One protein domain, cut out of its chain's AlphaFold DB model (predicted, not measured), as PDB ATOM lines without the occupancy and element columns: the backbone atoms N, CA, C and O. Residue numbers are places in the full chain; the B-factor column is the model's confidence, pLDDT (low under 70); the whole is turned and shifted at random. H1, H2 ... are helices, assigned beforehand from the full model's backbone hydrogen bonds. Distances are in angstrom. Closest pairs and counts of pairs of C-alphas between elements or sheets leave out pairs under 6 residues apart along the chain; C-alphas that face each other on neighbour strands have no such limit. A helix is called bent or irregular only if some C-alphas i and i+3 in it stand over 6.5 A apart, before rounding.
ATOM      1  N   SER A   2     162.460 177.248 149.991       66.19
ATOM      2  CA  SER A   2     163.191 177.890 151.094       66.19
ATOM      3  C   SER A   2     162.456 179.058 151.768       66.19
ATOM      4  O   SER A   2     162.963 179.598 152.745       66.19
ATOM      5  N   GLY A   3     161.286 179.470 151.256       79.31
ATOM      6  CA  GLY A   3     160.476 180.567 151.807       79.31
ATOM      7  C   GLY A   3     161.171 181.934 151.781       79.31
ATOM      8  O   GLY A   3     160.682 182.895 152.366       79.31
ATOM      9  N   ARG A   4     162.330 182.026 151.123       83.88
ATOM     10  CA  ARG A   4     163.205 183.199 151.094       83.88
ATOM     11  C   ARG A   4     163.349 183.706 149.668       83.88
ATOM     12  O   ARG A   4     163.191 182.962 148.704       83.88
ATOM     13  N   ARG A   5     163.670 184.995 149.539       86.62
ATOM     14  CA  ARG A   5     163.971 185.610 148.243       86.62
ATOM     15  C   ARG A   5     165.255 184.991 147.667       86.62
ATOM     16  O   ARG A   5     166.209 184.859 148.433       86.62
ATOM     17  N   PRO A   6     165.312 184.682 146.357       87.31
ATOM     18  CA  PRO A   6     166.512 184.131 145.720       87.31
ATOM     19  C   PRO A   6     167.749 185.019 145.915       87.31
ATOM     20  O   PRO A   6     168.815 184.535 146.272       87.31
ATOM     21  N   TYR A   7     167.586 186.339 145.769       90.75
ATOM     22  CA  TYR A   7     168.625 187.324 146.070       90.75
ATOM     23  C   TYR A   7     168.282 188.068 147.363       90.75
ATOM     24  O   TYR A   7     167.385 188.915 147.391       90.75
ATOM     25  N   ALA A   8     169.000 187.758 148.441       86.38
ATOM     26  CA  ALA A   8     168.830 188.373 149.759       86.38
ATOM     27  C   ALA A   8     169.774 189.577 149.961       86.38
ATOM     28  O   ALA A   8     170.503 189.649 150.945       86.38
ATOM     29  N   LEU A   9     169.790 190.514 149.006       88.00
ATOM     30  CA  LEU A   9     170.624 191.722 149.067       88.00
ATOM     31  C   LEU A   9     169.816 192.933 149.544       88.00
ATOM     32  O   LEU A   9     168.677 193.144 149.120       88.00
ATOM     33  N   SER A  10     170.426 193.760 150.393       85.25
ATOM     34  CA  SER A  10     169.873 195.053 150.796       85.25
ATOM     35  C   SER A  10     170.155 196.119 149.736       85.25
ATOM     36  O   SER A  10     171.294 196.296 149.307       85.25
ATOM     37  N   GLY A  11     169.125 196.872 149.349       91.94
ATOM     38  CA  GLY A  11     169.250 198.008 148.435       91.94
ATOM     39  C   GLY A  11     168.880 197.690 146.985       91.94
ATOM     40  O   GLY A  11     169.251 196.666 146.409       91.94
ATOM     41  N   ARG A  12     168.140 198.617 146.366       93.38
ATOM     42  CA  ARG A  12     167.569 198.448 145.021       93.38
ATOM     43  C   ARG A  12     168.640 198.227 143.949       93.38
ATOM     44  O   ARG A  12     168.456 197.384 143.080       93.38
ATOM     45  N   ALA A  13     169.747 198.969 144.005       93.81
ATOM     46  CA  ALA A  13     170.822 198.877 143.015       93.81
ATOM     47  C   ALA A  13     171.531 197.513 143.042       93.81
ATOM     48  O   ALA A  13     171.738 196.912 141.990       93.81
ATOM     49  N   ALA A  14     171.828 196.993 144.238       92.62
ATOM     50  CA  ALA A  14     172.438 195.677 144.410       92.62
ATOM     51  C   ALA A  14     171.518 194.559 143.897       92.62
ATOM     52  O   ALA A  14     171.967 193.661 143.190       92.62
ATOM     53  N   LEU A  15     170.216 194.663 144.180       94.38
ATOM     54  CA  LEU A  15     169.219 193.711 143.698       94.38
ATOM     55  C   LEU A  15     169.073 193.751 142.169       94.38
ATOM     56  O   LEU A  15     169.042 192.701 141.534       94.38
ATOM     57  N   MET A  16     169.039 194.943 141.561       94.06
ATOM     58  CA  MET A  16     169.021 195.078 140.098       94.06
ATOM     59  C   MET A  16     170.256 194.434 139.468       94.06
ATOM     60  O   MET A  16     170.115 193.667 138.520       94.06
ATOM     61  N   ASN A  17     171.448 194.686 140.017       94.81
ATOM     62  CA  ASN A  17     172.667 194.063 139.515       94.81
ATOM     63  C   ASN A  17     172.610 192.531 139.638       94.81
ATOM     64  O   ASN A  17     172.853 191.830 138.662       94.81
ATOM     65  N   ALA A  18     172.189 192.005 140.790       93.06
ATOM     66  CA  ALA A  18     172.051 190.564 140.991       93.06
ATOM     67  C   ALA A  18     171.039 189.920 140.028       93.06
ATOM     68  O   ALA A  18     171.283 188.836 139.510       93.06
ATOM     69  N   HIS A  19     169.937 190.605 139.713       92.81
ATOM     70  CA  HIS A  19     168.991 190.115 138.713       92.81
ATOM     71  C   HIS A  19     169.550 190.113 137.287       92.81
ATOM     72  O   HIS A  19     169.110 189.278 136.495       92.81
ATOM     73  N   LEU A  20     170.484 191.009 136.961       93.31
ATOM     74  CA  LEU A  20     171.067 191.136 135.623       93.31
ATOM     75  C   LEU A  20     172.283 190.230 135.413       93.31
ATOM     76  O   LEU A  20     172.401 189.620 134.356       93.31
ATOM     77  N   THR A  21     173.176 190.152 136.396       93.06
ATOM     78  CA  THR A  21     174.506 189.537 136.244       93.06
ATOM     79  C   THR A  21     174.835 188.519 137.329       93.06
ATOM     80  O   THR A  21     175.789 187.760 137.186       93.06
ATOM     81  N   GLY A  22     174.065 188.499 138.420       91.06
ATOM     82  CA  GLY A  22     174.321 187.604 139.535       91.06
ATOM     83  C   GLY A  22     174.147 186.136 139.134       91.06
ATOM     84  O   GLY A  22     173.274 185.828 138.313       91.06
ATOM     85  N   PRO A  23     174.931 185.222 139.737       91.62
ATOM     86  CA  PRO A  23     174.737 183.789 139.547       91.62
ATOM     87  C   PRO A  23     173.322 183.379 139.973       91.62
ATOM     88  O   PRO A  23     172.661 184.076 140.750       91.62
ATOM     89  N   ILE A  24     172.830 182.261 139.444       93.00
ATOM     90  CA  ILE A  24     171.493 181.758 139.765       93.00
ATOM     91  C   ILE A  24     171.568 180.984 141.091       93.00
ATOM     92  O   ILE A  24     172.262 179.973 141.145       93.00
ATOM     93  N   PRO A  25     170.877 181.427 142.155       90.38
ATOM     94  CA  PRO A  25     170.957 180.792 143.468       90.38
ATOM     95  C   PRO A  25     170.058 179.546 143.518       90.38
ATOM     96  O   PRO A  25     168.843 179.650 143.714       90.38
ATOM     97  N   VAL A  26     170.642 178.361 143.328       92.81
ATOM     98  CA  VAL A  26     169.928 177.064 143.284       92.81
ATOM     99  C   VAL A  26     170.151 176.203 144.529       92.81
ATOM    100  O   VAL A  26     169.511 175.168 144.707       92.81
ATOM    101  N   GLU A  27     171.024 176.625 145.435       89.31
ATOM    102  CA  GLU A  27     171.484 175.838 146.585       89.31
ATOM    103  C   GLU A  27     170.340 175.552 147.565       89.31
ATOM    104  O   GLU A  27     170.264 174.478 148.161       89.31
ATOM    105  N   ALA A  28     169.411 176.504 147.684       87.19
ATOM    106  CA  ALA A  28     168.241 176.414 148.549       87.19
ATOM    107  C   ALA A  28     167.101 175.552 147.960       87.19
ATOM    108  O   ALA A  28     166.057 175.380 148.599       87.19
ATOM    109  N   VAL A  29     167.278 175.043 146.738       90.75
ATOM    110  CA  VAL A  29     166.325 174.182 146.032       90.75
ATOM    111  C   VAL A  29     166.754 172.715 146.202       90.75
ATOM    112  O   VAL A  29     167.956 172.424 146.152       90.75
ATOM    113  N   PRO A  30     165.804 171.779 146.408       91.94
ATOM    114  CA  PRO A  30     166.093 170.347 146.394       91.94
ATOM    115  C   PRO A  30     166.826 169.938 145.118       91.94
ATOM    116  O   PRO A  30     166.474 170.405 144.037       91.94
ATOM    117  N   GLU A  31     167.815 169.052 145.253       92.94
ATOM    118  CA  GLU A  31     168.695 168.622 144.159       92.94
ATOM    119  C   GLU A  31     167.945 168.264 142.859       92.94
ATOM    120  O   GLU A  31     168.285 168.867 141.837       92.94
ATOM    121  N   PRO A  32     166.840 167.486 142.888       93.38
ATOM    122  CA  PRO A  32     166.146 167.079 141.662       93.38
ATOM    123  C   PRO A  32     165.516 168.231 140.870       93.38
ATOM    124  O   PRO A  32     165.211 168.083 139.691       93.38
ATOM    125  N   LEU A  33     165.291 169.381 141.513       93.25
ATOM    126  CA  LEU A  33     164.646 170.550 140.911       93.25
ATOM    127  C   LEU A  33     165.641 171.669 140.570       93.25
ATOM    128  O   LEU A  33     165.240 172.691 140.010       93.25
ATOM    129  N   ARG A  34     166.933 171.517 140.895       94.06
ATOM    130  CA  ARG A  34     167.931 172.581 140.683       94.06
ATOM    131  C   ARG A  34     168.112 172.925 139.213       94.06
ATOM    132  O   ARG A  34     168.159 174.106 138.887       94.06
ATOM    133  N   ALA A  35     168.176 171.916 138.344       93.44
ATOM    134  CA  ALA A  35     168.350 172.115 136.905       93.44
ATOM    135  C   ALA A  35     167.170 172.886 136.290       93.44
ATOM    136  O   ALA A  35     167.374 173.835 135.541       93.44
ATOM    137  N   LEU A  36     165.944 172.539 136.689       94.25
ATOM    138  CA  LEU A  36     164.728 173.225 136.256       94.25
ATOM    139  C   LEU A  36     164.698 174.688 136.730       94.25
ATOM    140  O   LEU A  36     164.374 175.598 135.973       94.25
ATOM    141  N   VAL A  37     165.053 174.950 137.993       93.38
ATOM    142  CA  VAL A  37     165.116 176.332 138.498       93.38
ATOM    143  C   VAL A  37     166.231 177.119 137.804       93.38
ATOM    144  O   VAL A  37     166.042 178.301 137.515       93.38
ATOM    145  N   ALA A  38     167.360 176.477 137.492       94.25
ATOM    146  CA  ALA A  38     168.441 177.091 136.729       94.25
ATOM    147  C   ALA A  38     167.980 177.514 135.325       94.25
ATOM    148  O   ALA A  38     168.177 178.675 134.965       94.25
ATOM    149  N   SER A  39     167.305 176.635 134.575       93.94
ATOM    150  CA  SER A  39     166.794 176.957 133.232       93.94
ATOM    151  C   SER A  39     165.699 178.030 133.275       93.94
ATOM    152  O   SER A  39     165.727 178.992 132.506       93.94
ATOM    153  N   GLY A  40     164.776 177.953 134.239       92.62
ATOM    154  CA  GLY A  40     163.718 178.954 134.413       92.62
ATOM    155  C   GLY A  40     164.235 180.346 134.810       92.62
ATOM    156  O   GLY A  40     163.647 181.362 134.435       92.62
ATOM    157  N   MET A  41     165.348 180.417 135.546       92.62
ATOM    158  CA  MET A  41     165.983 181.675 135.965       92.62
ATOM    159  C   MET A  41     167.134 182.129 135.050       92.62
ATOM    160  O   MET A  41     167.798 183.128 135.369       92.62
ATOM    161  N   ALA A  42     167.359 181.440 133.927       94.56
ATOM    162  CA  ALA A  42     168.460 181.714 133.013       94.56
ATOM    163  C   ALA A  42     168.444 183.161 132.492       94.56
ATOM    164  O   ALA A  42     167.395 183.755 132.198       94.56
ATOM    165  N   LYS A  43     169.631 183.769 132.405       93.06
ATOM    166  CA  LYS A  43     169.792 185.138 131.886       93.06
ATOM    167  C   LYS A  43     169.829 185.149 130.366       93.06
ATOM    168  O   LYS A  43     169.252 186.055 129.767       93.06
ATOM    169  N   ASP A  44     170.449 184.132 129.775       92.75
ATOM    170  CA  ASP A  44     170.428 183.904 128.339       92.75
ATOM    171  C   ASP A  44     169.039 183.384 127.919       92.75
ATOM    172  O   ASP A  44     168.567 182.390 128.476       92.75
ATOM    173  N   PRO A  45     168.343 184.036 126.970       89.81
ATOM    174  CA  PRO A  45     167.086 183.523 126.435       89.81
ATOM    175  C   PRO A  45     167.209 182.153 125.750       89.81
ATOM    176  O   PRO A  45     166.209 181.445 125.705       89.81
ATOM    177  N   GLY A  46     168.379 181.775 125.225       93.19
ATOM    178  CA  GLY A  46     168.592 180.470 124.585       93.19
ATOM    179  C   GLY A  46     168.642 179.295 125.567       93.19
ATOM    180  O   GLY A  46     168.372 178.165 125.178       93.19
ATOM    181  N   GLU A  47     168.942 179.566 126.838       92.12
ATOM    182  CA  GLU A  47     168.953 178.574 127.923       92.12
ATOM    183  C   GLU A  47     167.590 178.448 128.620       92.12
ATOM    184  O   GLU A  47     167.413 177.611 129.510       92.12
ATOM    185  N   ARG A  48     166.615 179.288 128.241       92.44
ATOM    186  CA  ARG A  48     165.266 179.231 128.799       92.44
ATOM    187  C   ARG A  48     164.443 178.144 128.107       92.44
ATOM    188  O   ARG A  48     164.567 177.964 126.894       92.44
ATOM    189  N   PRO A  49     163.532 177.488 128.842       93.44
ATOM    190  CA  PRO A  49     162.509 176.647 128.238       93.44
ATOM    191  C   PRO A  49     161.749 177.416 127.155       93.44
ATOM    192  O   PRO A  49     161.469 178.608 127.307       93.44
TER     193      PRO A  49
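AT A GLANCE: This is residues 2 to 49 of the 231 residues of an uncharacterized protein of Actinomadura sp. J1-007 (UniProt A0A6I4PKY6). Two short helices, H1 and H2, sit at opposite ends of a flat body without packing on each other, and a strip of unnamed chain, residues 22 to 30, runs between them. Residues 2 to 11 lead into H1, and residues 41 to 49 fold back after H2 as a tail. The printed part has 48 residues with two named helices, H1 then H2, and no named strand; the class is all helix, though under half of the residues, 20 of 48, are in named elements. It is only just compact, close to loose, with a radius of gyration of the C-alphas of 11.4 A, and the C-alphas span 31 by 26 by 12 A.

HOW THE PARTS SIT: H1, residues 12 to 21, and H2, residues 31 to 40, are apart, with no C-alpha of the one within 8 A of the other. The link from H1 to H2 has 9 residues and is short. Every O i to N i+4 pair in H1 is within hydrogen-bond range; in H2 it is 4 of 6. H2 is irregular: C-alphas 32 and 35 are 7.3 A apart.

IN THESE COORDINATES: The printed part begins at Ser 2, with its C-alpha at (163.191, 177.890, 151.094). H1 runs from C-alpha 12 at (167.569, 198.448, 145.021) to C-alpha 21, 14.3 A from first to last. H2 runs from Glu 31 to Gly 40, 15.1 A from first to last C-alpha, and ends with C-alpha 40 at (163.718, 178.954, 134.413). Residues 45 to 47 are a helical run too short to bear a name.

THE WHOLE: The two C-alphas farthest apart are those of Ala 13 in H1 and Pro 32 in H2, 32.2 A. The C-alphas of Ser 2 and Pro 49, the first and last printed, are 22.9 A apart. The printed part has no cut and no long link between its helices. The mean pLDDT of the printed part is 91.0, and residue 2 is the one printed residue under 70.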